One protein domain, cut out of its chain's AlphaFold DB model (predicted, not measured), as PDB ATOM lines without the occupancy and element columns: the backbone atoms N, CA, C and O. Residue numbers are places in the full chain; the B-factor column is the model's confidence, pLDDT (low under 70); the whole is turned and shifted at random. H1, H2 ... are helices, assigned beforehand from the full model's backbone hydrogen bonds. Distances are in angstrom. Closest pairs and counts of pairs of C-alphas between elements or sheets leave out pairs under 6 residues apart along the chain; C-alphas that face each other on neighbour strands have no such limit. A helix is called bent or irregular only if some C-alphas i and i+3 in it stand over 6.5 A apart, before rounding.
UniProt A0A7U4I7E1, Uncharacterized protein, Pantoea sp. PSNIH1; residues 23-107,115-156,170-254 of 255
ATOM      1  N   ALA A  23     186.178 196.914 177.154       94.75
ATOM      2  CA  ALA A  23     186.693 198.121 176.500       94.75
ATOM      3  C   ALA A  23     186.800 199.352 177.431       94.75
ATOM      4  O   ALA A  23     187.820 200.035 177.357       94.75
ATOM      5  N   PRO A  24     185.843 199.619 178.345       96.56
ATOM      6  CA  PRO A  24     185.949 200.758 179.264       96.56
ATOM      7  C   PRO A  24     187.148 200.646 180.217       96.56
ATOM      8  O   PRO A  24     187.771 201.649 180.548       96.56
ATOM      9  N   VAL A  25     187.524 199.421 180.612       97.06
ATOM     10  CA  VAL A  25     188.722 199.173 181.430       97.06
ATOM     11  C   VAL A  25     189.981 199.514 180.637       97.06
ATOM     12  O   VAL A  25     190.829 200.234 181.150       97.06
ATOM     13  N   VAL A  26     190.072 199.080 179.375       96.81
ATOM     14  CA  VAL A  26     191.217 199.391 178.499       96.81
ATOM     15  C   VAL A  26     191.354 200.902 178.274       96.81
ATOM     16  O   VAL A  26     192.456 201.444 178.342       96.81
ATOM     17  N   VAL A  27     190.235 201.602 178.050       97.50
ATOM     18  CA  VAL A  27     190.218 203.068 177.911       97.50
ATOM     19  C   VAL A  27     190.729 203.741 179.185       97.50
ATOM     20  O   VAL A  27     191.581 204.624 179.100       97.50
ATOM     21  N   CYS A  28     190.268 203.312 180.363       98.00
ATOM     22  CA  CYS A  28     190.713 203.885 181.631       98.00
ATOM     23  C   CYS A  28     192.176 203.555 181.968       98.00
ATOM     24  O   CYS A  28     192.863 204.421 182.498       98.00
ATOM     25  N   GLU A  29     192.690 202.372 181.618       98.00
ATOM     26  CA  GLU A  29     194.124 202.059 181.744       98.00
ATOM     27  C   GLU A  29     194.974 203.011 180.880       98.00
ATOM     28  O   GLU A  29     195.974 203.562 181.345       98.00
ATOM     29  N   GLY A  30     194.541 203.280 179.643       97.81
ATOM     30  CA  GLY A  30     195.192 204.261 178.768       97.81
ATOM     31  C   GLY A  30     195.093 205.697 179.294       97.81
ATOM     32  O   GLY A  30     196.077 206.438 179.265       97.81
ATOM     33  N   ALA A  31     193.923 206.088 179.806       97.88
ATOM     34  CA  ALA A  31     193.694 207.394 180.419       97.88
ATOM     35  C   ALA A  31     194.584 207.603 181.653       97.88
ATOM     36  O   ALA A  31     195.220 208.647 181.774       97.88
ATOM     37  N   GLN A  32     194.689 206.595 182.525       98.38
ATOM     38  CA  GLN A  32     195.571 206.620 183.688       98.38
ATOM     39  C   GLN A  32     197.023 206.869 183.265       98.38
ATOM     40  O   GLN A  32     197.624 207.852 183.696       98.38
ATOM     41  N   ALA A  33     197.563 206.032 182.372       98.19
ATOM     42  CA  ALA A  33     198.948 206.152 181.921       98.19
ATOM     43  C   ALA A  33     199.229 207.515 181.268       98.19
ATOM     44  O   ALA A  33     200.267 208.135 181.506       98.19
ATOM     45  N   ARG A  34     198.281 208.021 180.467       97.81
ATOM     46  CA  ARG A  34     198.395 209.339 179.832       97.81
ATOM     47  C   ARG A  34     198.392 210.470 180.858       97.81
ATOM     48  O   ARG A  34     199.212 211.379 180.747       97.81
ATOM     49  N   ALA A  35     197.495 210.429 181.839       98.00
ATOM     50  CA  ALA A  35     197.418 211.435 182.891       98.00
ATOM     51  C   ALA A  35     198.694 211.460 183.749       98.00
ATOM     52  O   ALA A  35     199.247 212.536 183.970       98.00
ATOM     53  N   GLU A  36     199.215 210.294 184.142       98.06
ATOM     54  CA  GLU A  36     200.484 210.166 184.875       98.06
ATOM     55  C   GLU A  36     201.661 210.735 184.068       98.06
ATOM     56  O   GLU A  36     202.453 211.528 184.584       98.06
ATOM     57  N   GLN A  37     201.743 210.400 182.773       98.00
ATOM     58  CA  GLN A  37     202.763 210.937 181.871       98.00
ATOM     59  C   GLN A  37     202.691 212.469 181.780       98.00
ATOM     60  O   GLN A  37     203.721 213.148 181.860       98.00
ATOM     61  N   LEU A  38     201.493 213.027 181.591       97.75
ATOM     62  CA  LEU A  38     201.285 214.473 181.504       97.75
ATOM     63  C   LEU A  38     201.652 215.161 182.822       97.75
ATOM     64  O   LEU A  38     202.350 216.171 182.801       97.75
ATOM     65  N   ALA A  39     201.248 214.600 183.963       97.19
ATOM     66  CA  ALA A  39     201.541 215.165 185.274       97.19
ATOM     67  C   ALA A  39     203.052 215.175 185.558       97.19
ATOM     68  O   ALA A  39     203.596 216.188 186.002       97.19
ATOM     69  N   ALA A  40     203.751 214.081 185.240       96.62
ATOM     70  CA  ALA A  40     205.209 214.008 185.326       96.62
ATOM     71  C   ALA A  40     205.888 215.035 184.404       96.62
ATOM     72  O   ALA A  40     206.817 215.723 184.826       96.62
ATOM     73  N   SER A  41     205.383 215.190 183.176       96.44
ATOM     74  CA  SER A  41     205.909 216.159 182.210       96.44
ATOM     75  C   SER A  41     205.746 217.595 182.708       96.44
ATOM     76  O   SER A  41     206.708 218.349 182.671       96.44
ATOM     77  N   VAL A  42     204.573 217.962 183.239       95.62
ATOM     78  CA  VAL A  42     204.324 219.296 183.818       95.62
ATOM     79  C   VAL A  42     205.258 219.579 184.996       95.62
ATOM     80  O   VAL A  42     205.812 220.671 185.086       95.62
ATOM     81  N   ARG A  43     205.474 218.600 185.884       94.00
ATOM     82  CA  ARG A  43     206.406 218.742 187.017       94.00
ATOM     83  C   ARG A  43     207.842 218.970 186.560       94.00
ATOM     84  O   ARG A  43     208.528 219.806 187.134       94.00
ATOM     85  N   ALA A  44     208.271 218.262 185.517       93.62
ATOM     86  CA  ALA A  44     209.614 218.378 184.959       93.62
ATOM     87  C   ALA A  44     209.887 219.738 184.285       93.62
ATOM     88  O   ALA A  44     211.040 220.053 184.005       93.62
ATOM     89  N   LEU A  45     208.852 220.551 184.029       92.88
ATOM     90  CA  LEU A  45     209.028 221.901 183.490       92.88
ATOM     91  C   LEU A  45     209.552 222.898 184.525       92.88
ATOM     92  O   LEU A  45     210.037 223.954 184.130       92.88
ATOM     93  N   LEU A  46     209.463 222.604 185.822       88.62
ATOM     94  CA  LEU A  46     210.028 223.457 186.864       88.62
ATOM     95  C   LEU A  46     211.457 223.007 187.177       88.62
ATOM     96  O   LEU A  46     211.702 221.827 187.427       88.62
ATOM     97  N   LEU A  47     212.400 223.950 187.180       85.44
ATOM     98  CA  LEU A  47     213.761 223.672 187.626       85.44
ATOM     99  C   LEU A  47     213.800 223.560 189.160       85.44
ATOM    100  O   LEU A  47     213.195 224.394 189.841       85.44
ATOM    101  N   PRO A  48     214.520 222.569 189.719       80.44
ATOM    102  CA  PRO A  48     214.748 222.510 191.157       80.44
ATOM    103  C   PRO A  48     215.550 223.737 191.608       80.44
ATOM    104  O   PRO A  48     216.432 224.203 190.890       80.44
ATOM    105  N   ASP A  49     215.224 224.257 192.791       75.25
ATOM    106  CA  ASP A  49     215.950 225.345 193.466       75.25
ATOM    107  C   ASP A  49     216.016 226.687 192.705       75.25
ATOM    108  O   ASP A  49     216.799 227.572 193.055       75.25
ATOM    109  N   VAL A  50     215.164 226.881 191.692       78.75
ATOM    110  CA  VAL A  50     215.046 228.146 190.955       78.75
ATOM    111  C   VAL A  50     213.857 228.959 191.460       78.75
ATOM    112  O   VAL A  50     212.705 228.528 191.400       78.75
ATOM    113  N   THR A  51     214.132 230.190 191.893       79.69
ATOM    114  CA  THR A  51     213.092 231.180 192.190       79.69
ATOM    115  C   THR A  51     212.740 231.947 190.922       79.69
ATOM    116  O   THR A  51     213.547 232.722 190.407       79.69
ATOM    117  N   TYR A  52     211.522 231.746 190.423       81.75
ATOM    118  CA  TYR A  52     211.016 232.452 189.250       81.75
ATOM    119  C   TYR A  52     210.631 233.909 189.595       81.75
ATOM    120  O   TYR A  52     209.918 234.125 190.581       81.75
ATOM    121  N   PRO A  53     211.072 234.904 188.800       79.44
ATOM    122  CA  PRO A  53     210.681 236.309 188.939       79.44
ATOM    123  C   PRO A  53     209.168 236.554 188.862       79.44
ATOM    124  O   PRO A  53     208.415 235.737 188.324       79.44
ATOM    125  N   ALA A  54     208.718 237.691 189.400       81.62
ATOM    126  CA  ALA A  54     207.298 238.025 189.545       81.62
ATOM    127  C   ALA A  54     206.539 238.077 188.207       81.62
ATOM    128  O   ALA A  54     205.347 237.782 188.161       81.62
ATOM    129  N   GLU A  55     207.243 238.403 187.125       82.06
ATOM    130  CA  GLU A  55     206.725 238.493 185.761       82.06
ATOM    131  C   GLU A  55     206.195 237.145 185.248       82.06
ATOM    132  O   GLU A  55     205.248 237.105 184.464       82.06
ATOM    133  N   VAL A  56     206.775 236.035 185.715       83.75
ATOM    134  CA  VAL A  56     206.430 234.673 185.276       83.75
ATOM    135  C   VAL A  56     205.890 233.787 186.401       83.75
ATOM    136  O   VAL A  56     205.251 232.770 186.121       83.75
ATOM    137  N   SER A  57     206.073 234.179 187.666       83.88
ATOM    138  CA  SER A  57     205.710 233.372 188.839       83.88
ATOM    139  C   SER A  57     204.214 233.046 188.925       83.88
ATOM    140  O   SER A  57     203.840 231.966 189.385       83.88
ATOM    141  N   GLY A  58     203.346 233.937 188.432       86.06
ATOM    142  CA  GLY A  58     201.902 233.692 188.349       86.06
ATOM    143  C   GLY A  58     201.539 232.548 187.397       86.06
ATOM    144  O   GLY A  58     200.589 231.811 187.655       86.06
ATOM    145  N   TYR A  59     202.315 232.357 186.329       88.38
ATOM    146  CA  TYR A  59     202.119 231.281 185.358       88.38
ATOM    147  C   TYR A  59     202.778 229.986 185.823       88.38
ATOM    148  O   TYR A  59     202.138 228.936 185.805       88.38
ATOM    149  N   THR A  60     204.018 230.054 186.321       86.75
ATOM    150  CA  THR A  60     204.717 228.880 186.866       86.75
ATOM    151  C   THR A  60     204.004 228.317 188.097       86.75
ATOM    152  O   THR A  60     203.987 227.104 188.299       86.75
ATOM    153  N   GLY A  61     203.336 229.169 188.883       87.25
ATOM    154  CA  GLY A  61     202.509 228.763 190.018       87.25
ATOM    155  C   GLY A  61     201.319 227.871 189.644       87.25
ATOM    156  O   GLY A  61     200.917 227.035 190.453       87.25
ATOM    157  N   LYS A  62     200.791 227.971 188.412       92.19
ATOM    158  CA  LYS A  62     199.670 227.135 187.941       92.19
ATOM    159  C   LYS A  62     200.065 225.684 187.666       92.19
ATOM    160  O   LYS A  62     199.217 224.798 187.763       92.19
ATOM    161  N   LEU A  63     201.337 225.417 187.353       92.94
ATOM    162  CA  LEU A  63     201.809 224.084 186.946       92.94
ATOM    163  C   LEU A  63     201.552 223.024 188.025       92.94
ATOM    164  O   LEU A  63     201.194 221.892 187.704       92.94
ATOM    165  N   SER A  64     201.670 223.392 189.303       90.75
ATOM    166  CA  SER A  64     201.349 222.488 190.415       90.75
ATOM    167  C   SER A  64     199.867 222.091 190.420       90.75
ATOM    168  O   SER A  64     199.546 220.915 190.597       90.75
ATOM    169  N   GLY A  65     198.970 223.041 190.140       93.94
ATOM    170  CA  GLY A  65     197.531 222.809 190.003       93.94
ATOM    171  C   GLY A  65     197.180 221.926 188.803       93.94
ATOM    172  O   GLY A  65     196.329 221.041 188.921       93.94
ATOM    173  N   TYR A  66     197.872 222.097 187.672       95.69
ATOM    174  CA  TYR A  66     197.723 221.213 186.511       95.69
ATOM    175  C   TYR A  66     198.140 219.783 186.837       95.69
ATOM    176  O   TYR A  66     197.377 218.852 186.590       95.69
ATOM    177  N   ALA A  67     199.317 219.606 187.444       96.00
ATOM    178  CA  ALA A  67     199.809 218.291 187.832       96.00
ATOM    179  C   ALA A  67     198.871 217.605 188.842       96.00
ATOM    180  O   ALA A  67     198.564 216.428 188.680       96.00
ATOM    181  N   ALA A  68     198.343 218.340 189.825       96.19
ATOM    182  CA  ALA A  68     197.369 217.809 190.782       96.19
ATOM    183  C   ALA A  68     196.039 217.402 190.117       96.19
ATOM    184  O   ALA A  68     195.460 216.365 190.451       96.19
ATOM    185  N   SER A  69     195.561 218.188 189.149       96.44
ATOM    186  CA  SER A  69     194.340 217.868 188.395       96.44
ATOM    187  C   SER A  69     194.513 216.601 187.551       96.44
ATOM    188  O   SER A  69     193.616 215.758 187.505       96.44
ATOM    189  N   LEU A  70     195.685 216.437 186.929       98.00
ATOM    190  CA  LEU A  70     196.043 215.249 186.155       98.00
ATOM    191  C   LEU A  70     196.202 214.009 187.048       98.00
ATOM    192  O   LEU A  70     195.644 212.966 186.724       98.00
ATOM    193  N   ASP A  71     196.860 214.121 188.205       98.06
ATOM    194  CA  ASP A  71     196.936 213.021 189.179       98.06
ATOM    195  C   ASP A  71     195.544 212.587 189.659       98.06
ATOM    196  O   ASP A  71     195.271 211.397 189.802       98.06
ATOM    197  N   THR A  72     194.641 213.545 189.884       98.00
ATOM    198  CA  THR A  72     193.260 213.244 190.288       98.00
ATOM    199  C   THR A  72     192.535 212.455 189.193       98.00
ATOM    200  O   THR A  72     191.822 211.496 189.490       98.00
ATOM    201  N   ALA A  73     192.748 212.809 187.921       98.06
ATOM    202  CA  ALA A  73     192.214 212.055 186.788       98.06
ATOM    203  C   ALA A  73     192.812 210.640 186.697       98.06
ATOM    204  O   ALA A  73     192.064 209.677 186.513       98.06
ATOM    205  N   ALA A  74     194.127 210.498 186.893       98.31
ATOM    206  CA  ALA A  74     194.792 209.197 186.942       98.31
ATOM    207  C   ALA A  74     194.223 208.312 188.062       98.31
ATOM    208  O   ALA A  74     193.875 207.157 187.822       98.31
ATOM    209  N   GLY A  75     194.052 208.872 189.263       98.19
ATOM    210  CA  GLY A  75     193.479 208.172 190.410       98.19
ATOM    211  C   GLY A  75     192.040 207.709 190.170       98.19
ATOM    212  O   GLY A  75     191.704 206.572 190.492       98.19
ATOM    213  N   ALA A  76     191.198 208.542 189.552       98.25
ATOM    214  CA  ALA A  76     189.829 208.151 189.208       98.25
ATOM    215  C   ALA A  76     189.788 207.034 188.154       98.25
ATOM    216  O   ALA A  76     189.011 206.086 188.289       98.25
ATOM    217  N   ALA A  77     190.644 207.111 187.131       98.38
ATOM    218  CA  ALA A  77     190.764 206.066 186.119       98.38
ATOM    219  C   ALA A  77     191.247 204.739 186.724       98.38
ATOM    220  O   ALA A  77     190.630 203.698 186.486       98.38
ATOM    221  N   ALA A  78     192.267 204.779 187.584       98.38
ATOM    222  CA  ALA A  78     192.749 203.616 188.326       98.38
ATOM    223  C   ALA A  78     191.661 203.021 189.237       98.38
ATOM    224  O   ALA A  78     191.472 201.804 189.274       98.38
ATOM    225  N   GLY A  79     190.903 203.873 189.938       98.19
ATOM    226  CA  GLY A  79     189.784 203.463 190.787       98.19
ATOM    227  C   GLY A  79     188.685 202.742 190.003       98.19
ATOM    228  O   GLY A  79     188.202 201.695 190.433       98.19
ATOM    229  N   PHE A  80     188.342 203.241 188.812       98.31
ATOM    230  CA  PHE A  80     187.401 202.567 187.915       98.31
ATOM    231  C   PHE A  80     187.918 201.199 187.454       98.31
ATOM    232  O   PHE A  80     187.193 200.203 187.534       98.31
ATOM    233  N   VAL A  81     189.181 201.124 187.021       97.88
ATOM    234  CA  VAL A  81     189.821 199.860 186.622       97.88
ATOM    235  C   VAL A  81     189.768 198.851 187.769       97.88
ATOM    236  O   VAL A  81     189.336 197.717 187.564       97.88
ATOM    237  N   ALA A  82     190.132 199.265 188.985       97.44
ATOM    238  CA  ALA A  82     190.100 198.413 190.169       97.44
ATOM    239  C   ALA A  82     188.682 197.937 190.530       97.44
ATOM    240  O   ALA A  82     188.520 196.806 190.986       97.44
ATOM    241  N   ALA A  83     187.657 198.761 190.301       96.81
ATOM    242  CA  ALA A  83     186.270 198.409 190.588       96.81
ATOM    243  C   ALA A  83     185.682 197.395 189.587       96.81
ATOM    244  O   ALA A  83     184.858 196.565 189.973       96.81
ATOM    245  N   VAL A  84     186.080 197.448 188.310       96.12
ATOM    246  CA  VAL A  84     185.454 196.649 187.235       96.12
ATOM    247  C   VAL A  84     186.275 195.417 186.851       96.12
ATOM    248  O   VAL A  84     185.716 194.332 186.686       96.12
ATOM    249  N   LYS A  85     187.600 195.554 186.718       93.12
ATOM    250  CA  LYS A  85     188.500 194.497 186.222       93.12
ATOM    251  C   LYS A  85     188.388 193.161 186.976       93.12
ATOM    252  O   LYS A  85     188.436 192.128 186.301       93.12
ATOM    253  N   PRO A  86     188.178 193.120 188.309       92.38
ATOM    254  CA  PRO A  86     188.039 191.860 189.041       92.38
ATOM    255  C   PRO A  86     186.811 191.027 188.675       92.38
ATOM    256  O   PRO A  86     186.701 189.913 189.156       92.38
ATOM    257  N   PHE A  87     185.871 191.554 187.887       90.50
ATOM    258  CA  PHE A  87     184.614 190.872 187.566       90.50
ATOM    259  C   PHE A  87     184.489 190.586 186.069       90.50
ATOM    260  O   PHE A  87     183.398 190.604 185.510       90.50
ATOM    261  N   SER A  88     185.620 190.355 185.402       80.75
ATOM    262  CA  SER A  88     185.684 190.158 183.949       80.75
ATOM    263  C   SER A  88     185.334 188.729 183.506       80.75
ATOM    264  O   SER A  88     185.308 188.464 182.306       80.75
ATOM    265  N   SER A  89     185.078 187.799 184.438       86.69
ATOM    266  CA  SER A  89     184.710 186.415 184.115       86.69
ATOM    267  C   SER A  89     183.189 186.176 184.124       86.69
ATOM    268  O   SER A  89     182.486 186.710 184.984       86.69
ATOM    269  N   PRO A  90     182.642 185.316 183.236       87.25
ATOM    270  CA  PRO A  90     181.229 184.942 183.269       87.25
ATOM    271  C   PRO A  90     180.773 184.356 184.608       87.25
ATOM    272  O   PRO A  90     179.649 184.620 185.026       87.25
ATOM    273  N   SER A  91     181.628 183.593 185.295       88.69
ATOM    274  CA  SER A  91     181.302 183.000 186.597       88.69
ATOM    275  C   SER A  91     181.111 184.064 187.679       88.69
ATOM    276  O   SER A  91     180.108 184.038 188.391       88.69
ATOM    277  N   GLU A  92     182.025 185.035 187.771       90.38
ATOM    278  CA  GLU A  92     181.903 186.148 188.723       90.38
ATOM    279  C   GLU A  92     180.699 187.030 188.392       90.38
ATOM    280  O   GLU A  92     179.933 187.390 189.287       90.38
ATOM    281  N   LEU A  93     180.480 187.327 187.106       91.94
ATOM    282  CA  LEU A  93     179.318 188.098 186.664       91.94
ATOM    283  C   LEU A  93     178.005 187.403 187.003       91.94
ATOM    284  O   LEU A  93     177.072 188.060 187.466       91.94
ATOM    285  N   LEU A  94     177.921 186.088 186.806       92.31
ATOM    286  CA  LEU A  94     176.728 185.316 187.134       92.31
ATOM    287  C   LEU A  94     176.467 185.307 188.643       92.31
ATOM    288  O   LEU A  94     175.327 185.512 189.067       92.31
ATOM    289  N   GLN A  95     177.512 185.120 189.453       93.56
ATOM    290  CA  GLN A  95     177.401 185.144 190.911       93.56
ATOM    291  C   GLN A  95     176.924 186.514 191.406       93.56
ATOM    292  O   GLN A  95     175.991 186.595 192.204       93.56
ATOM    293  N   LEU A  96     177.522 187.596 190.906       95.88
ATOM    294  CA  LEU A  96     177.149 188.954 191.291       95.88
ATOM    295  C   LEU A  96     175.762 189.345 190.792       95.88
ATOM    296  O   LEU A  96     175.003 189.960 191.532       95.88
ATOM    297  N   LYS A  97     175.394 188.962 189.568       94.06
ATOM    298  CA  LYS A  97     174.046 189.204 189.048       94.06
ATOM    299  C   LYS A  97     172.998 188.492 189.901       94.06
ATOM    300  O   LYS A  97     172.026 189.121 190.304       94.06
ATOM    301  N   THR A  98     173.222 187.219 190.225       94.94
ATOM    302  CA  THR A  98     172.326 186.454 191.107       94.94
ATOM    303  C   THR A  98     172.210 187.123 192.476       94.94
ATOM    304  O   THR A  98     171.106 187.348 192.962       94.94
ATOM    305  N   GLY A  99     173.337 187.530 193.067       96.94
ATOM    306  CA  GLY A  99     173.349 188.266 194.329       96.94
ATOM    307  C   GLY A  99     172.588 189.593 194.274       96.94
ATOM    308  O   GLY A  99     171.828 189.914 195.187       96.94
ATOM    309  N   TRP A 100     172.729 190.354 193.187       97.38
ATOM    310  CA  TRP A 100     171.964 191.583 192.970       97.38
ATOM    311  C   TRP A 100     170.461 191.307 192.855       97.38
ATOM    312  O   TRP A 100     169.653 192.003 193.464       97.38
ATOM    313  N   GLU A 101     170.066 190.256 192.138       96.19
ATOM    314  CA  GLU A 101     168.665 189.834 192.056       96.19
ATOM    315  C   GLU A 101     168.113 189.406 193.425       96.19
ATOM    316  O   GLU A 101     166.976 189.752 193.754       96.19
ATOM    317  N   CYS A 102     168.911 188.720 194.253       96.12
ATOM    318  CA  CYS A 102     168.567 188.422 195.646       96.12
ATOM    319  C   CYS A 102     168.363 189.703 196.463       96.12
ATOM    320  O   CYS A 102     167.386 189.794 197.203       96.12
ATOM    321  N   HIS A 103     169.226 190.711 196.301       97.12
ATOM    322  CA  HIS A 103     169.068 192.009 196.962       97.12
ATOM    323  C   HIS A 103     167.748 192.685 196.569       97.12
ATOM    324  O   HIS A 103     166.974 193.076 197.445       97.12
ATOM    325  N   VAL A 104     167.472 192.780 195.266       96.88
ATOM    326  CA  VAL A 104     166.254 193.406 194.729       96.88
ATOM    327  C   VAL A 104     165.001 192.691 195.235       96.88
ATOM    328  O   VAL A 104     164.085 193.346 195.733       96.88
ATOM    329  N   LYS A 105     164.967 191.354 195.155       95.19
ATOM    330  CA  LYS A 105     163.827 190.542 195.610       95.19
ATOM    331  C   LYS A 105     163.649 190.603 197.125       95.19
ATOM    332  O   LYS A 105     162.544 190.865 197.591       95.19
ATOM    333  N   GLY A 106     164.727 190.410 197.884       92.50
ATOM    334  CA  GLY A 106     164.705 190.414 199.348       92.50
ATOM    335  C   GLY A 106     164.243 191.749 199.935       92.50
ATOM    336  O   GLY A 106     163.549 191.762 200.945       92.50
ATOM    337  N   ASN A 107     164.546 192.863 199.263       94.69
ATOM    338  CA  ASN A 107     164.111 194.204 199.670       94.69
ATOM    339  C   ASN A 107     162.844 194.687 198.943       94.69
ATOM    340  O   ASN A 107     162.438 195.832 199.130       94.69
ATOM    341  N   PHE A 115     171.892 197.202 187.726       94.81
ATOM    342  CA  PHE A 115     173.134 196.737 188.328       94.81
ATOM    343  C   PHE A 115     174.318 197.540 187.770       94.81
ATOM    344  O   PHE A 115     174.669 197.396 186.596       94.81
ATOM    345  N   ALA A 116     174.930 198.384 188.605       96.31
ATOM    346  CA  ALA A 116     175.937 199.347 188.153       96.31
ATOM    347  C   ALA A 116     177.161 198.692 187.489       96.31
ATOM    348  O   ALA A 116     177.680 199.251 186.530       96.31
ATOM    349  N   LEU A 117     177.577 197.490 187.918       95.56
ATOM    350  CA  LEU A 117     178.664 196.748 187.261       95.56
ATOM    351  C   LEU A 117     178.376 196.491 185.774       95.56
ATOM    352  O   LEU A 117     179.240 196.717 184.933       95.56
ATOM    353  N   VAL A 118     177.156 196.061 185.437       92.62
ATOM    354  CA  VAL A 118     176.772 195.772 184.044       92.62
ATOM    355  C   VAL A 118     176.751 197.053 183.214       92.62
ATOM    356  O   VAL A 118     177.236 197.056 182.085       92.62
ATOM    357  N   ALA A 119     176.232 198.147 183.781       92.38
ATOM    358  CA  ALA A 119     176.249 199.450 183.124       92.38
ATOM    359  C   ALA A 119     177.689 199.936 182.873       92.38
ATOM    360  O   ALA A 119     178.007 200.350 181.763       92.38
ATOM    361  N   ALA A 120     178.574 199.809 183.865       95.38
ATOM    362  CA  ALA A 120     179.970 200.231 183.774       95.38
ATOM    363  C   ALA A 120     180.784 199.417 182.754       95.38
ATOM    364  O   ALA A 120     181.590 199.988 182.025       95.38
ATOM    365  N   MET A 121     180.558 198.103 182.642       93.94
ATOM    366  CA  MET A 121     181.241 197.263 181.643       93.94
ATOM    367  C   MET A 121     180.897 197.633 180.195       93.94
ATOM    368  O   MET A 121     181.670 197.327 179.286       93.94
ATOM    369  N   GLY A 122     179.746 198.274 179.980       92.06
ATOM    370  CA  GLY A 122     179.310 198.783 178.681       92.06
ATOM    371  C   GLY A 122     179.466 200.295 178.508       92.06
ATOM    372  O   GLY A 122     179.101 200.802 177.446       92.06
ATOM    373  N   ASP A 123     179.968 201.020 179.513       95.12
ATOM    374  CA  ASP A 123     180.008 202.481 179.480       95.12
ATOM    375  C   ASP A 123     181.065 202.992 178.501       95.12
ATOM    376  O   ASP A 123     182.257 202.761 178.670       95.12
ATOM    377  N   LYS A 124     180.621 203.741 177.496       94.69
ATOM    378  CA  LYS A 124     181.505 204.434 176.549       94.69
ATOM    379  C   LYS A 124     181.494 205.944 176.730       94.69
ATOM    380  O   LYS A 124     182.360 206.618 176.188       94.69
ATOM    381  N   ALA A 125     180.494 206.475 177.429       96.25
ATOM    382  CA  ALA A 125     180.286 207.910 177.515       96.25
ATOM    383  C   ALA A 125     181.179 208.524 178.594       96.25
ATOM    384  O   ALA A 125     181.907 209.470 178.311       96.25
ATOM    385  N   ILE A 126     181.156 207.974 179.812       96.69
ATOM    386  CA  ILE A 126     181.918 208.526 180.938       96.69
ATOM    387  C   ILE A 126     183.401 208.176 180.786       96.69
ATOM    388  O   ILE A 126     184.253 209.061 180.875       96.69
ATOM    389  N   THR A 127     183.715 206.908 180.506       96.38
ATOM    390  CA  THR A 127     185.105 206.466 180.297       96.38
ATOM    391  C   THR A 127     185.736 207.107 179.061       96.38
ATOM    392  O   THR A 127     186.878 207.568 179.126       96.38
ATOM    393  N   GLY A 128     184.978 207.213 177.963       94.75
ATOM    394  CA  GLY A 128     185.411 207.876 176.733       94.75
ATOM    395  C   GLY A 128     185.696 209.362 176.934       94.75
ATOM    396  O   GLY A 128     186.761 209.821 176.544       94.75
ATOM    397  N   ALA A 129     184.818 210.095 177.631       96.06
ATOM    398  CA  ALA A 129     185.003 211.528 177.869       96.06
ATOM    399  C   ALA A 129     186.322 211.855 178.590       96.06
ATOM    400  O   ALA A 129     187.021 212.789 178.203       96.06
ATOM    401  N   VAL A 130     186.697 211.081 179.617       95.44
ATOM    402  CA  VAL A 130     187.987 211.274 180.308       95.44
ATOM    403  C   VAL A 130     189.160 210.941 179.383       95.44
ATOM    404  O   VAL A 130     190.134 211.696 179.338       95.44
ATOM    405  N   GLY A 131     189.066 209.843 178.627       94.62
ATOM    406  CA  GLY A 131     190.086 209.450 177.655       94.62
ATOM    407  C   GLY A 131     190.324 210.526 176.593       94.62
ATOM    408  O   GLY A 131     191.462 210.950 176.397       94.62
ATOM    409  N   ASP A 132     189.258 211.015 175.966       95.56
ATOM    410  CA  ASP A 132     189.315 212.019 174.901       95.56
ATOM    411  C   ASP A 132     189.909 213.342 175.396       95.56
ATOM    412  O   ASP A 132     190.780 213.916 174.737       95.56
ATOM    413  N   LEU A 133     189.511 213.799 176.591       96.12
ATOM    414  CA  LEU A 133     190.073 215.007 177.200       96.12
ATOM    415  C   LEU A 133     191.585 214.881 177.410       96.12
ATOM    416  O   LEU A 133     192.332 215.776 177.025       96.12
ATOM    417  N   LEU A 134     192.054 213.764 177.970       96.56
ATOM    418  CA  LEU A 134     193.482 213.549 178.238       96.56
ATOM    419  C   LEU A 134     194.314 213.366 176.963       96.56
ATOM    420  O   LEU A 134     195.496 213.724 176.942       96.56
ATOM    421  N   GLN A 135     193.719 212.830 175.895       95.19
ATOM    422  CA  GLN A 135     194.373 212.754 174.587       95.19
ATOM    423  C   GLN A 135     194.464 214.124 173.906       95.19
ATOM    424  O   GLN A 135     195.452 214.397 173.225       95.19
ATOM    425  N   ALA A 136     193.487 215.008 174.127       94.88
ATOM    426  CA  ALA A 136     193.514 216.374 173.611       94.88
ATOM    427  C   ALA A 136     194.557 217.269 174.308       94.88
ATOM    428  O   ALA A 136     194.994 218.265 173.730       94.88
ATOM    429  N   VAL A 137     194.991 216.926 175.530       95.12
ATOM    430  CA  VAL A 137     196.031 217.685 176.238       95.12
ATOM    431  C   VAL A 137     197.378 217.553 175.522       95.12
ATOM    432  O   VAL A 137     198.004 216.486 175.499       95.12
ATOM    433  N   SER A 138     197.861 218.684 175.007       93.44
ATOM    434  CA  SER A 138     199.219 218.856 174.495       93.44
ATOM    435  C   SER A 138     200.007 219.816 175.379       93.44
ATOM    436  O   SER A 138     199.538 220.903 175.709       93.44
ATOM    437  N   LEU A 139     201.236 219.430 175.723       94.19
ATOM    438  CA  LEU A 139     202.162 220.254 176.504       94.19
ATOM    439  C   LEU A 139     203.231 220.927 175.636       94.19
ATOM    440  O   LEU A 139     204.150 221.525 176.185       94.19
ATOM    441  N   SER A 140     203.161 220.827 174.303       93.88
ATOM    442  CA  SER A 140     204.226 221.309 173.409       93.88
ATOM    443  C   SER A 140     204.497 222.809 173.566       93.88
ATOM    444  O   SER A 140     205.644 223.202 173.768       93.88
ATOM    445  N   ALA A 141     203.446 223.633 173.540       91.81
ATOM    446  CA  ALA A 141     203.552 225.084 173.696       91.81
ATOM    447  C   ALA A 141     204.085 225.470 175.084       91.81
ATOM    448  O   ALA A 141     205.029 226.251 175.190       91.81
ATOM    449  N   LEU A 142     203.544 224.855 176.143       94.25
ATOM    450  CA  LEU A 142     203.995 225.098 177.514       94.25
ATOM    451  C   LEU A 142     205.457 224.676 177.716       94.25
ATOM    452  O   LEU A 142     206.223 225.405 178.337       94.25
ATOM    453  N   SER A 143     205.858 223.534 177.155       93.56
ATOM    454  CA  SER A 143     207.238 223.041 177.233       93.56
ATOM    455  C   SER A 143     208.207 223.961 176.496       93.56
ATOM    456  O   SER A 143     209.296 224.220 176.997       93.56
ATOM    457  N   GLY A 144     207.810 224.488 175.333       92.25
ATOM    458  CA  GLY A 144     208.603 225.465 174.588       92.25
ATOM    459  C   GLY A 144     208.801 226.766 175.366       92.25
ATOM    460  O   GLY A 144     209.937 227.208 175.539       92.25
ATOM    461  N   ALA A 145     207.714 227.335 175.897       92.44
ATOM    462  CA  ALA A 145     207.765 228.560 176.692       92.44
ATOM    463  C   ALA A 145     208.606 228.378 177.967       92.44
ATOM    464  O   ALA A 145     209.534 229.146 178.215       92.44
ATOM    465  N   MET A 146     208.353 227.314 178.737       92.81
ATOM    466  CA  MET A 146     209.137 227.006 179.937       92.81
ATOM    467  C   MET A 146     210.601 226.705 179.616       92.81
ATOM    468  O   MET A 146     211.470 227.095 180.385       92.81
ATOM    469  N   GLY A 147     210.903 226.073 178.481       90.94
ATOM    470  CA  GLY A 147     212.277 225.845 178.033       90.94
ATOM    471  C   GLY A 147     213.060 227.147 177.839       90.94
ATOM    472  O   GLY A 147     214.191 227.250 178.313       90.94
ATOM    473  N   ALA A 148     212.448 228.158 177.212       89.25
ATOM    474  CA  ALA A 148     213.062 229.475 177.033       89.25
ATOM    475  C   ALA A 148     213.295 230.188 178.378       89.25
ATOM    476  O   ALA A 148     214.399 230.672 178.645       89.25
ATOM    477  N   ILE A 149     212.287 230.175 179.258       89.19
ATOM    478  CA  ILE A 149     212.385 230.749 180.608       89.19
ATOM    479  C   ILE A 149     213.481 230.051 181.425       89.19
ATOM    480  O   ILE A 149     214.344 230.706 182.010       89.19
ATOM    481  N   ASN A 150     213.492 228.718 181.427       88.75
ATOM    482  CA  ASN A 150     214.441 227.904 182.181       88.75
ATOM    483  C   ASN A 150     215.877 228.055 181.676       88.75
ATOM    484  O   ASN A 150     216.799 228.051 182.487       88.75
ATOM    485  N   ALA A 151     216.088 228.229 180.369       86.12
ATOM    486  CA  ALA A 151     217.419 228.477 179.817       86.12
ATOM    487  C   ALA A 151     218.030 229.777 180.370       86.12
ATOM    488  O   ALA A 151     219.196 229.797 180.769       86.12
ATOM    489  N   LYS A 152     217.231 230.849 180.465       83.75
ATOM    490  CA  LYS A 152     217.662 232.126 181.057       83.75
ATOM    491  C   LYS A 152     217.817 232.046 182.574       83.75
ATOM    492  O   LYS A 152     218.803 232.547 183.112       83.75
ATOM    493  N   ALA A 153     216.878 231.393 183.257       79.56
ATOM    494  CA  ALA A 153     216.934 231.223 184.706       79.56
ATOM    495  C   ALA A 153     218.146 230.382 185.143       79.56
ATOM    496  O   ALA A 153     218.856 230.754 186.074       79.56
ATOM    497  N   GLY A 154     218.439 229.295 184.423       75.00
ATOM    498  CA  GLY A 154     219.609 228.454 184.667       75.00
ATOM    499  C   GLY A 154     220.934 229.164 184.373       75.00
ATOM    500  O   GLY A 154     221.883 229.021 185.141       75.00
ATOM    501  N   ALA A 155     221.000 229.981 183.315       71.38
ATOM    502  CA  ALA A 155     222.188 230.785 183.011       71.38
ATOM    503  C   ALA A 155     222.499 231.816 184.112       71.38
ATOM    504  O   ALA A 155     223.667 232.034 184.431       71.38
ATOM    505  N   ALA A 156     221.470 232.409 184.729       65.62
ATOM    506  CA  ALA A 156     221.630 233.336 185.850       65.62
ATOM    507  C   ALA A 156     222.093 232.650 187.154       65.62
ATOM    508  O   ALA A 156     222.688 233.301 188.009       65.62
ATOM    509  N   ALA A 170     216.141 239.088 183.104       73.50
ATOM    510  CA  ALA A 170     215.124 239.886 182.433       73.50
ATOM    511  C   ALA A 170     214.492 239.056 181.304       73.50
ATOM    512  O   ALA A 170     215.173 238.646 180.353       73.50
ATOM    513  N   PHE A 171     213.192 238.800 181.419       81.38
ATOM    514  CA  PHE A 171     212.404 238.156 180.372       81.38
ATOM    515  C   PHE A 171     211.839 239.198 179.418       81.38
ATOM    516  O   PHE A 171     211.528 240.317 179.826       81.38
ATOM    517  N   THR A 172     211.735 238.843 178.140       84.31
ATOM    518  CA  THR A 172     211.119 239.737 177.158       84.31
ATOM    519  C   THR A 172     209.595 239.674 177.258       84.31
ATOM    520  O   THR A 172     209.019 238.731 177.819       84.31
ATOM    521  N   GLU A 173     208.923 240.686 176.710       84.19
ATOM    522  CA  GLU A 173     207.461 240.692 176.624       84.19
ATOM    523  C   GLU A 173     206.958 239.499 175.802       84.19
ATOM    524  O   GLU A 173     205.969 238.875 176.180       84.19
ATOM    525  N   GLU A 174     207.678 239.108 174.746       86.12
ATOM    526  CA  GLU A 174     207.334 237.955 173.911       86.12
ATOM    527  C   GLU A 174     207.413 236.629 174.680       86.12
ATOM    528  O   GLU A 174     206.533 235.783 174.537       86.12
ATOM    529  N   GLU A 175     208.435 236.436 175.520       88.31
ATOM    530  CA  GLU A 175     208.583 235.224 176.341       88.31
ATOM    531  C   GLU A 175     207.463 235.110 177.381       88.31
ATOM    532  O   GLU A 175     206.896 234.034 177.591       88.31
ATOM    533  N   THR A 176     207.114 236.237 178.000       87.56
ATOM    534  CA  THR A 176     206.039 236.301 178.996       87.56
ATOM    535  C   THR A 176     204.671 236.101 178.339       87.56
ATOM    536  O   THR A 176     203.829 235.379 178.876       87.56
ATOM    537  N   ALA A 177     204.454 236.676 177.152       89.31
ATOM    538  CA  ALA A 177     203.242 236.481 176.362       89.31
ATOM    539  C   ALA A 177     203.087 235.022 175.906       89.31
ATOM    540  O   ALA A 177     202.008 234.454 176.063       89.31
ATOM    541  N   ALA A 178     204.164 234.385 175.432       92.00
ATOM    542  CA  ALA A 178     204.147 232.983 175.023       92.00
ATOM    543  C   ALA A 178     203.809 232.041 176.191       92.00
ATOM    544  O   ALA A 178     203.021 231.107 176.030       92.00
ATOM    545  N   LEU A 179     204.365 232.294 177.383       92.38
ATOM    546  CA  LEU A 179     204.020 231.530 178.584       92.38
ATOM    547  C   LEU A 179     202.560 231.763 178.996       92.38
ATOM    548  O   LEU A 179     201.851 230.806 179.308       92.38
ATOM    549  N   SER A 180     202.095 233.014 178.951       92.62
ATOM    550  CA  SER A 180     200.704 233.367 179.239       92.62
ATOM    551  C   SER A 180     199.736 232.618 178.321       92.62
ATOM    552  O   SER A 180     198.885 231.871 178.808       92.62
ATOM    553  N   GLU A 181     199.937 232.705 177.005       93.81
ATOM    554  CA  GLU A 181     199.110 232.039 175.997       93.81
ATOM    555  C   GLU A 181     199.122 230.515 176.167       93.81
ATOM    556  O   GLU A 181     198.063 229.881 176.165       93.81
ATOM    557  N   ALA A 182     200.297 229.922 176.403       94.88
ATOM    558  CA  ALA A 182     200.418 228.489 176.640       94.88
ATOM    559  C   ALA A 182     199.659 228.036 177.899       94.88
ATOM    560  O   ALA A 182     198.995 226.998 177.873       94.88
ATOM    561  N   THR A 183     199.717 228.807 178.993       94.06
ATOM    562  CA  THR A 183     198.933 228.491 180.199       94.06
ATOM    563  C   THR A 183     197.435 228.682 179.985       94.06
ATOM    564  O   THR A 183     196.665 227.838 180.424       94.06
ATOM    565  N   SER A 184     197.001 229.716 179.259       94.50
ATOM    566  CA  SER A 184     195.584 229.916 178.928       94.50
ATOM    567  C   SER A 184     195.026 228.812 178.028       94.50
ATOM    568  O   SER A 184     193.901 228.356 178.238       94.50
ATOM    569  N   ALA A 185     195.808 228.340 177.056       94.25
ATOM    570  CA  ALA A 185     195.422 227.212 176.214       94.25
ATOM    571  C   ALA A 185     195.286 225.921 177.036       94.25
ATOM    572  O   ALA A 185     194.314 225.180 176.876       94.25
ATOM    573  N   LEU A 186     196.225 225.667 177.953       94.50
ATOM    574  CA  LEU A 186     196.159 224.501 178.830       94.50
ATOM    575  C   LEU A 186     195.012 224.600 179.848       94.50
ATOM    576  O   LEU A 186     194.329 223.603 180.075       94.50
ATOM    577  N   ASP A 187     194.748 225.790 180.401       94.81
ATOM    578  CA  ASP A 187     193.590 226.063 181.263       94.81
ATOM    579  C   ASP A 187     192.292 225.643 180.559       94.81
ATOM    580  O   ASP A 187     191.480 224.926 181.139       94.81
ATOM    581  N   ALA A 188     192.115 226.026 179.290       95.31
ATOM    582  CA  ALA A 188     190.924 225.681 178.517       95.31
ATOM    583  C   ALA A 188     190.758 224.164 178.312       95.31
ATOM    584  O   ALA A 188     189.640 223.653 178.388       95.31
ATOM    585  N   LEU A 189     191.860 223.437 178.088       94.69
ATOM    586  CA  LEU A 189     191.847 221.980 177.913       94.69
ATOM    587  C   LEU A 189     191.577 221.229 179.224       94.69
ATOM    588  O   LEU A 189     190.921 220.188 179.213       94.69
ATOM    589  N   LEU A 190     192.068 221.746 180.353       95.00
ATOM    590  CA  LEU A 190     191.892 221.123 181.667       95.00
ATOM    591  C   LEU A 190     190.590 221.536 182.365       95.00
ATOM    592  O   LEU A 190     190.135 220.816 183.250       95.00
ATOM    593  N   LEU A 191     189.947 222.630 181.950       95.38
ATOM    594  CA  LEU A 191     188.689 223.120 182.522       95.38
ATOM    595  C   LEU A 191     187.572 222.054 182.639       95.38
ATOM    596  O   LEU A 191     186.947 221.983 183.699       95.38
ATOM    597  N   PRO A 192     187.292 221.207 181.624       95.31
ATOM    598  CA  PRO A 192     186.256 220.170 181.725       95.31
ATOM    599  C   PRO A 192     186.700 218.906 182.485       95.31
ATOM    600  O   PRO A 192     185.858 218.060 182.812       95.31
ATOM    601  N   LEU A 193     187.999 218.745 182.764       96.25
ATOM    602  CA  LEU A 193     188.553 217.518 183.335       96.25
ATOM    603  C   LEU A 193     187.969 217.189 184.723       96.25
ATOM    604  O   LEU A 193     187.539 216.050 184.900       96.25
ATOM    605  N   PRO A 194     187.840 218.129 185.686       95.19
ATOM    606  CA  PRO A 194     187.285 217.821 187.006       95.19
ATOM    607  C   PRO A 194     185.867 217.237 186.971       95.19
ATOM    608  O   PRO A 194     185.556 216.327 187.744       95.19
ATOM    609  N   GLY A 195     185.011 217.725 186.065       96.31
ATOM    610  CA  GLY A 195     183.644 217.221 185.907       96.31
ATOM    611  C   GLY A 195     183.616 215.775 185.410       96.31
ATOM    612  O   GLY A 195     182.936 214.931 185.995       96.31
ATOM    613  N   SER A 196     184.415 215.473 184.384       96.56
ATOM    614  CA  SER A 196     184.524 214.121 183.815       96.56
ATOM    615  C   SER A 196     185.169 213.140 184.798       96.56
ATOM    616  O   SER A 196     184.666 212.035 185.000       96.56
ATOM    617  N   THR A 197     186.221 213.573 185.495       96.69
ATOM    618  CA  THR A 197     186.890 212.804 186.554       96.69
ATOM    619  C   THR A 197     185.940 212.473 187.706       96.69
ATOM    620  O   THR A 197     185.895 211.333 188.163       96.69
ATOM    621  N   SER A 198     185.126 213.438 188.146       97.81
ATOM    622  CA  SER A 198     184.139 213.219 189.215       97.81
ATOM    623  C   SER A 198     183.037 212.246 188.791       97.81
ATOM    624  O   SER A 198     182.600 211.416 189.591       97.81
ATOM    625  N   ALA A 199     182.592 212.314 187.532       97.69
ATOM    626  CA  ALA A 199     181.628 211.364 186.980       97.69
ATOM    627  C   ALA A 199     182.200 209.938 186.935       97.69
ATOM    628  O   ALA A 199     181.512 208.993 187.327       97.69
ATOM    629  N   LEU A 200     183.464 209.788 186.525       98.25
ATOM    630  CA  LEU A 200     184.154 208.498 186.491       98.25
ATOM    631  C   LEU A 200     184.342 207.906 187.894       98.25
ATOM    632  O   LEU A 200     184.026 206.736 188.110       98.25
ATOM    633  N   ALA A 201     184.783 208.718 188.860       98.12
ATOM    634  CA  ALA A 201     184.924 208.297 190.253       98.12
ATOM    635  C   ALA A 201     183.579 207.838 190.841       98.12
ATOM    636  O   ALA A 201     183.480 206.751 191.407       98.12
ATOM    637  N   ARG A 202     182.505 208.602 190.605       98.00
ATOM    638  CA  ARG A 202     181.156 208.227 191.048       98.00
ATOM    639  C   ARG A 202     180.688 206.907 190.434       98.00
ATOM    640  O   ARG A 202     180.032 206.122 191.117       98.00
ATOM    641  N   LEU A 203     180.995 206.661 189.160       97.75
ATOM    642  CA  LEU A 203     180.674 205.390 188.513       97.75
ATOM    643  C   LEU A 203     181.433 204.230 189.180       97.75
ATOM    644  O   LEU A 203     180.825 203.205 189.485       97.75
ATOM    645  N   ALA A 204     182.724 204.404 189.478       97.94
ATOM    646  CA  ALA A 204     183.527 203.414 190.198       97.94
ATOM    647  C   ALA A 204     182.973 203.115 191.607       97.94
ATOM    648  O   ALA A 204     182.870 201.947 192.003       97.94
ATOM    649  N   ASP A 205     182.536 204.144 192.337       98.12
ATOM    650  CA  ASP A 205     181.907 203.996 193.654       98.12
ATOM    651  C   ASP A 205     180.587 203.221 193.569       98.12
ATOM    652  O   ASP A 205     180.323 202.329 194.377       98.12
ATOM    653  N   GLN A 206     179.761 203.505 192.557       97.50
ATOM    654  CA  GLN A 206     178.509 202.782 192.318       97.50
ATOM    655  C   GLN A 206     178.751 201.303 191.997       97.50
ATOM    656  O   GLN A 206     178.025 200.432 192.490       97.50
ATOM    657  N   VAL A 207     179.779 200.992 191.202       97.69
ATOM    658  CA  VAL A 207     180.195 199.607 190.942       97.69
ATOM    659  C   VAL A 207     180.623 198.934 192.244       97.69
ATOM    660  O   VAL A 207     180.113 197.866 192.582       97.69
ATOM    661  N   SER A 208     181.489 199.573 193.026       97.31
ATOM    662  CA  SER A 208     181.996 199.013 194.284       97.31
ATOM    663  C   SER A 208     180.873 198.767 195.301       97.31
ATOM    664  O   SER A 208     180.775 197.685 195.885       97.31
ATOM    665  N   ALA A 209     179.958 199.726 195.457       96.94
ATOM    666  CA  ALA A 209     178.808 199.600 196.345       96.94
ATOM    667  C   ALA A 209     177.843 198.495 195.885       96.94
ATOM    668  O   ALA A 209     177.455 197.638 196.679       96.94
ATOM    669  N   SER A 210     177.474 198.475 194.600       96.75
ATOM    670  CA  SER A 210     176.528 197.480 194.076       96.75
ATOM    671  C   SER A 210     177.092 196.058 194.109       96.75
ATOM    672  O   SER A 210     176.365 195.124 194.442       96.75
ATOM    673  N   THR A 211     178.385 195.878 193.832       97.19
ATOM    674  CA  THR A 211     179.045 194.564 193.892       97.19
ATOM    675  C   THR A 211     179.198 194.065 195.327       97.19
ATOM    676  O   THR A 211     178.955 192.887 195.579       97.19
ATOM    677  N   SER A 212     179.520 194.941 196.285       96.75
ATOM    678  CA  SER A 212     179.529 194.601 197.714       96.75
ATOM    679  C   SER A 212     178.141 194.164 198.198       96.75
ATOM    680  O   SER A 212     177.985 193.084 198.774       96.75
ATOM    681  N   THR A 213     177.108 194.942 197.863       97.56
ATOM    682  CA  THR A 213     175.708 194.612 198.165       97.56
ATOM    683  C   THR A 213     175.294 193.280 197.546       97.56
ATOM    684  O   THR A 213     174.696 192.452 198.229       97.56
ATOM    685  N   ALA A 214     175.648 193.034 196.282       97.19
ATOM    686  CA  ALA A 214     175.352 191.778 195.605       97.19
ATOM    687  C   ALA A 214     176.026 190.574 196.284       97.19
ATOM    688  O   ALA A 214     175.367 189.565 196.528       97.19
ATOM    689  N   LYS A 215     177.314 190.679 196.645       96.69
ATOM    690  CA  LYS A 215     178.033 189.615 197.373       96.69
ATOM    691  C   LYS A 215     177.363 189.305 198.708       96.69
ATOM    692  O   LYS A 215     177.126 188.137 199.013       96.69
ATOM    693  N   LYS A 216     177.023 190.345 199.475       96.81
ATOM    694  CA  LYS A 216     176.338 190.188 200.761       96.81
ATOM    695  C   LYS A 216     174.975 189.524 200.581       96.81
ATOM    696  O   LYS A 216     174.697 188.532 201.239       96.81
ATOM    697  N   ALA A 217     174.157 190.018 199.658       96.88
ATOM    698  CA  ALA A 217     172.823 189.479 199.426       96.88
ATOM    699  C   ALA A 217     172.842 188.027 198.929       96.88
ATOM    700  O   ALA A 217     171.981 187.248 199.324       96.88
ATOM    701  N   MET A 218     173.837 187.639 198.123       96.31
ATOM    702  CA  MET A 218     174.046 186.235 197.761       96.31
ATOM    703  C   MET A 218     174.344 185.382 198.999       96.31
ATOM    704  O   MET A 218     173.728 184.338 199.189       96.31
ATOM    705  N   SER A 219     175.263 185.835 199.858       94.44
ATOM    706  CA  SER A 219     175.606 185.134 201.101       94.44
ATOM    707  C   SER A 219     174.398 185.000 202.032       94.44
ATOM    708  O   SER A 219     174.146 183.917 202.556       94.44
ATOM    709  N   ASP A 220     173.631 186.077 202.204       93.75
ATOM    710  CA  ASP A 220     172.430 186.093 203.040       93.75
ATOM    711  C   ASP A 220     171.356 185.149 202.474       93.75
ATOM    712  O   ASP A 220     170.760 184.371 203.214       93.75
ATOM    713  N   ALA A 221     171.139 185.156 201.154       93.31
ATOM    714  CA  ALA A 221     170.170 184.277 200.502       93.31
ATOM    715  C   ALA A 221     170.548 182.794 200.631       93.31
ATOM    716  O   ALA A 221     169.684 181.964 200.908       93.31
ATOM    717  N   VAL A 222     171.835 182.459 200.480       91.19
ATOM    718  CA  VAL A 222     172.336 181.095 200.708       91.19
ATOM    719  C   VAL A 222     172.131 180.685 202.165       91.19
ATOM    720  O   VAL A 222     171.641 179.587 202.415       91.19
ATOM    721  N   ALA A 223     172.444 181.560 203.125       89.31
ATOM    722  CA  ALA A 223     172.230 181.277 204.541       89.31
ATOM    723  C   ALA A 223     170.748 181.019 204.856       89.31
ATOM    724  O   ALA A 223     170.434 180.051 205.539       89.31
ATOM    725  N   ILE A 224     169.831 181.824 204.312       89.50
ATOM    726  CA  ILE A 224     168.384 181.637 204.494       89.50
ATOM    727  C   ILE A 224     167.912 180.314 203.874       89.50
ATOM    728  O   ILE A 224     167.167 179.575 204.515       89.50
ATOM    729  N   ALA A 225     168.363 179.986 202.660       87.75
ATOM    730  CA  ALA A 225     167.998 178.735 201.994       87.75
ATOM    731  C   ALA A 225     168.511 177.501 202.758       87.75
ATOM    732  O   ALA A 225     167.773 176.530 202.923       87.75
ATOM    733  N   LEU A 226     169.749 177.549 203.262       86.88
ATOM    734  CA  LEU A 226     170.319 176.489 204.097       86.88
ATOM    735  C   LEU A 226     169.576 176.360 205.426       86.88
ATOM    736  O   LEU A 226     169.252 175.247 205.823       86.88
ATOM    737  N   THR A 227     169.265 177.477 206.082       86.56
ATOM    738  CA  THR A 227     168.464 177.493 207.310       86.56
ATOM    739  C   THR A 227     167.114 176.831 207.074       86.56
ATOM    740  O   THR A 227     166.804 175.858 207.745       86.56
ATOM    741  N   SER A 228     166.362 177.270 206.060       85.81
ATOM    742  CA  SER A 228     165.060 176.690 205.716       85.81
ATOM    743  C   SER A 228     165.144 175.188 205.416       85.81
ATOM    744  O   SER A 228     164.323 174.419 205.910       85.81
ATOM    745  N   GLY A 229     166.163 174.745 204.671       84.06
ATOM    746  CA  GLY A 229     166.346 173.328 204.342       84.06
ATOM    747  C   GLY A 229     166.791 172.453 205.520       84.06
ATOM    748  O   GLY A 229     166.450 171.274 205.563       84.06
ATOM    749  N   LEU A 230     167.543 173.007 206.473       85.69
ATOM    750  CA  LEU A 230     168.101 172.276 207.619       85.69
ATOM    751  C   LEU A 230     167.240 172.370 208.884       85.69
ATOM    752  O   LEU A 230     167.431 171.572 209.797       85.69
ATOM    753  N   SER A 231     166.286 173.302 208.953       79.44
ATOM    754  CA  SER A 231     165.390 173.468 210.106       79.44
ATOM    755  C   SER A 231     164.576 172.210 210.437       79.44
ATOM    756  O   SER A 231     164.206 172.025 211.593       79.44
ATOM    757  N   GLY A 232     164.327 171.334 209.457       76.12
ATOM    758  CA  GLY A 232     163.636 170.053 209.655       76.12
ATOM    759  C   GLY A 232     164.533 168.884 210.087       76.12
ATOM    760  O   GLY A 232     164.014 167.812 210.395       76.12
ATOM    761  N   ASP A 233     165.858 169.052 210.106       83.19
ATOM    762  CA  ASP A 233     166.793 167.994 210.502       83.19
ATOM    763  C   ASP A 233     166.942 167.939 212.040       83.19
ATOM    764  O   ASP A 233     167.177 168.972 212.672       83.19
ATOM    765  N   PRO A 234     166.842 166.758 212.681       77.00
ATOM    766  CA  PRO A 234     166.837 166.645 214.141       77.00
ATOM    767  C   PRO A 234     168.170 167.018 214.810       77.00
ATOM    768  O   PRO A 234     168.177 167.352 215.995       77.00
ATOM    769  N   VAL A 235     169.292 166.963 214.083       78.44
ATOM    770  CA  VAL A 235     170.629 167.291 214.602       78.44
ATOM    771  C   VAL A 235     171.015 168.713 214.202       78.44
ATOM    772  O   VAL A 235     171.436 169.511 215.041       78.44
ATOM    773  N   MET A 236     170.832 169.059 212.929       82.69
ATOM    774  CA  MET A 236     171.222 170.360 212.387       82.69
ATOM    775  C   MET A 236     170.212 171.463 212.718       82.69
ATOM    776  O   MET A 236     170.618 172.615 212.860       82.69
ATOM    777  N   GLY A 237     168.934 171.144 212.939       79.06
ATOM    778  CA  GLY A 237     167.894 172.123 213.269       79.06
ATOM    779  C   GLY A 237     168.146 172.860 214.588       79.06
ATOM    780  O   GLY A 237     167.932 174.073 214.671       79.06
ATOM    781  N   GLN A 238     168.690 172.176 215.605       78.88
ATOM    782  CA  GLN A 238     169.092 172.826 216.863       78.88
ATOM    783  C   GLN A 238     170.304 173.744 216.668       78.88
ATOM    784  O   GLN A 238     170.313 174.866 217.174       78.88
ATOM    785  N   ALA A 239     171.302 173.295 215.902       83.94
ATOM    786  CA  ALA A 239     172.487 174.094 215.603       83.94
ATOM    787  C   ALA A 239     172.134 175.355 214.794       83.94
ATOM    788  O   ALA A 239     172.593 176.446 215.122       83.94
ATOM    789  N   VAL A 240     171.262 175.225 213.790       83.06
ATOM    790  CA  VAL A 240     170.749 176.339 212.980       83.06
ATOM    791  C   VAL A 240     169.946 177.320 213.838       83.06
ATOM    792  O   VAL A 240     170.147 178.530 213.735       83.06
ATOM    793  N   SER A 241     169.102 176.817 214.743       80.75
ATOM    794  CA  SER A 241     168.314 177.662 215.651       80.75
ATOM    795  C   SER A 241     169.176 178.459 216.637       80.75
ATOM    796  O   SER A 241     168.772 179.534 217.070       80.75
ATOM    797  N   ALA A 242     170.368 177.961 216.980       84.81
ATOM    798  CA  ALA A 242     171.303 178.650 217.868       84.81
ATOM    799  C   ALA A 242     172.065 179.802 217.187       84.81
ATOM    800  O   ALA A 242     172.524 180.714 217.874       84.81
ATOM    801  N   ILE A 243     172.221 179.766 215.858       86.50
ATOM    802  CA  ILE A 243     173.032 180.739 215.104       86.50
ATOM    803  C   ILE A 243     172.201 181.706 214.251       86.50
ATOM    804  O   ILE A 243     172.734 182.713 213.785       86.50
ATOM    805  N   MET A 244     170.914 181.420 214.029       88.12
ATOM    806  CA  MET A 244     170.016 182.273 213.250       88.12
ATOM    807  C   MET A 244     169.204 183.222 214.141       88.12
ATOM    808  O   MET A 244     168.743 182.823 215.211       88.12
ATOM    809  N   PRO A 245     168.960 184.474 213.709       88.50
ATOM    810  CA  PRO A 245     168.093 185.385 214.445       88.50
ATOM    811  C   PRO A 245     166.666 184.839 214.581       88.50
ATOM    812  O   PRO A 245     166.084 184.355 213.611       88.50
ATOM    813  N   ALA A 246     166.057 185.012 215.758       85.50
ATOM    814  CA  ALA A 246     164.705 184.519 216.038       85.50
ATOM    815  C   ALA A 246     163.651 185.036 215.041       85.50
ATOM    816  O   ALA A 246     162.782 184.282 214.618       85.50
ATOM    817  N   ALA A 247     163.763 186.298 214.610       87.75
ATOM    818  CA  ALA A 247     162.864 186.879 213.612       87.75
ATOM    819  C   ALA A 247     162.965 186.192 212.235       87.75
ATOM    820  O   ALA A 247     161.966 186.095 211.533       87.75
ATOM    821  N   VAL A 248     164.149 185.687 211.860       85.44
ATOM    822  CA  VAL A 248     164.343 184.937 210.607       85.44
ATOM    823  C   VAL A 248     163.678 183.568 210.709       85.44
ATOM    824  O   VAL A 248     162.962 183.178 209.796       85.44
ATOM    825  N   LEU A 249     163.862 182.860 211.828       84.25
ATOM    826  CA  LEU A 249     163.205 181.568 212.061       84.25
ATOM    827  C   LEU A 249     161.681 181.708 212.097       84.25
ATOM    828  O   LEU A 249     160.985 180.883 211.519       84.25
ATOM    829  N   ALA A 250     161.166 182.762 212.737       85.19
ATOM    830  CA  ALA A 250     159.736 183.055 212.747       85.19
ATOM    831  C   ALA A 250     159.203 183.263 211.323       85.19
ATOM    832  O   ALA A 250     158.272 182.578 210.924       85.19
ATOM    833  N   ALA A 251     159.858 184.116 210.529       84.56
ATOM    834  CA  ALA A 251     159.452 184.390 209.151       84.56
ATOM    835  C   ALA A 251     159.547 183.167 208.217       84.56
ATOM    836  O   ALA A 251     158.844 183.115 207.216       84.56
ATOM    837  N   LEU A 252     160.423 182.198 208.506       84.19
ATOM    838  CA  LEU A 252     160.539 180.952 207.735       84.19
ATOM    839  C   LEU A 252     159.523 179.877 208.147       84.19
ATOM    840  O   LEU A 252     159.309 178.941 207.384       84.19
ATOM    841  N   ASN A 253     158.931 180.005 209.335       77.00
ATOM    842  CA  ASN A 253     157.917 179.093 209.867       77.00
ATOM    843  C   ASN A 253     156.486 179.649 209.736       77.00
ATOM    844  O   ASN A 253     155.533 178.934 210.039       77.00
ATOM    845  N   GLU A 254     156.329 180.915 209.341       63.69
ATOM    846  CA  GLU A 254     155.044 181.482 208.924       63.69
ATOM    847  C   GLU A 254     154.663 180.881 207.556       63.69
ATOM    848  O   GLU A 254     155.248 181.243 206.536       63.69
TER     849      GLU A 254
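AT A GLANCE: This is residues 23 to 107, 115 to 156 and 170 to 254 of the 255 residues of an uncharacterized protein of Pantoea sp. PSNIH1 (UniProt A0A7U4I7E1). Picture a long, narrow stack of helices: an up-and-down bundle of H1, H3, H6 and H9, with H2, H7 and H8 extending it at one end, while the far part of H9 reaches out beyond the bundle at the other end to a small head of H10 and H11. H8 and then H9 follow one another along the long axis, H4 crosses H9 beyond the bundle, and the short H5 packs on H9 nearby. The printed part has 212 residues with eleven named helices, H1 to H11 in order along the chain, and no named strand: the class is all helix. The whole is extended, with a radius of gyration of the C-alphas of 27.1 A and spans of 93 by 31 by 23 A.

IN THESE COORDINATES: Find C-alpha 23 at (186.693, 198.121, 176.500); from there H1, residues 23 to 44, runs 31.7 A. Next come H2, residues 54 to 60, and H3, residues 62 to 87, which is 39.3 A long. H2 is irregular, with C-alphas 55 and 58 at 7.3 A, and H3 is irregular but only just, with C-alphas 83 and 86 at 7.0 A. H4, residues 90 to 106, is 23.7 A long; past the first cut look for H5, residues 116 to 121, H6, residues 125 to 136, and H7, residues 140 to 156, which is 24.5 A long. After the second cut H8, residues 173 to 190, runs 25.5 A. Then start at C-alpha 193, at (188.553, 217.518, 183.335), and follow H9, residues 193 to 230, for 55.3 A to C-alpha 230 at (168.101, 172.276, 207.619). H10, residues 236 to 243, and H11, residues 246 to 253, come last.

HOW THE PARTS SIT: Begin with the bundle, H1, H3, H6 and H9, up and down, each running against the one before it in the chain. H1 and H3 touch, opposite ways at a shallow tilt of 24 degrees; look at the C-alphas of Gln 32 and Ala 74, their closest, 4.2 A apart. H1 touches H6 too, closest at the C-alphas of Ala 31 and Gly 131, 5.0 A. H9, the hub, touches five other helices. With residues 193 to 208 alone it touches H3, the same way at a shallow tilt of 25 degrees, closest at Phe 80 and Ala 204, whose C-alphas are 4.6 A apart. It touches H6 at the C-alphas of Val 130 and Ser 196, 5.7 A, and H5 at those of Leu 117 and Val 207, 4.9 A. Farther along, H4 touches H9 about perpendicular, at 75 degrees, with the C-alphas of Gly 99 and Met 218 closest, 4.0 A. H9 and H10 form a helical hairpin, closest at the C-alphas of Leu 230 and Gly 237, 5.7 A. H11 is close to H9 but not clearly touching, with the C-alphas of Ser 228 and Leu 252 closest, 6.5 A. Toward the other end, H8 touches H7, closest at the C-alphas of Leu 142 and Ala 182, 5.0 A, and H2, at those of Val 56 and Thr 176, 6.5 A. H1 and H9 are apart. In H1 and in H4 to H11 every O i to N i+4 pair is within hydrogen-bond range; in H3 it is 20 of 22, and in H2 1 of 3, beside 1 of 4 O i to N i+3 pairs.

THE WHOLE: The two C-alphas farthest apart are those of Ala 170 and Pro 234, 93.3 A. Residues 108 to 114 are not printed, and C-alphas 107 and 115 are 14.7 A apart across that cut; residues 157 to 169 are not printed either, with 9.8 A from C-alpha 156 to C-alpha 170. Of the links that are printed whole, none is long. The mean pLDDT of the printed part is 91.6, and the model's confidence is under 70 at residues 156 and 254.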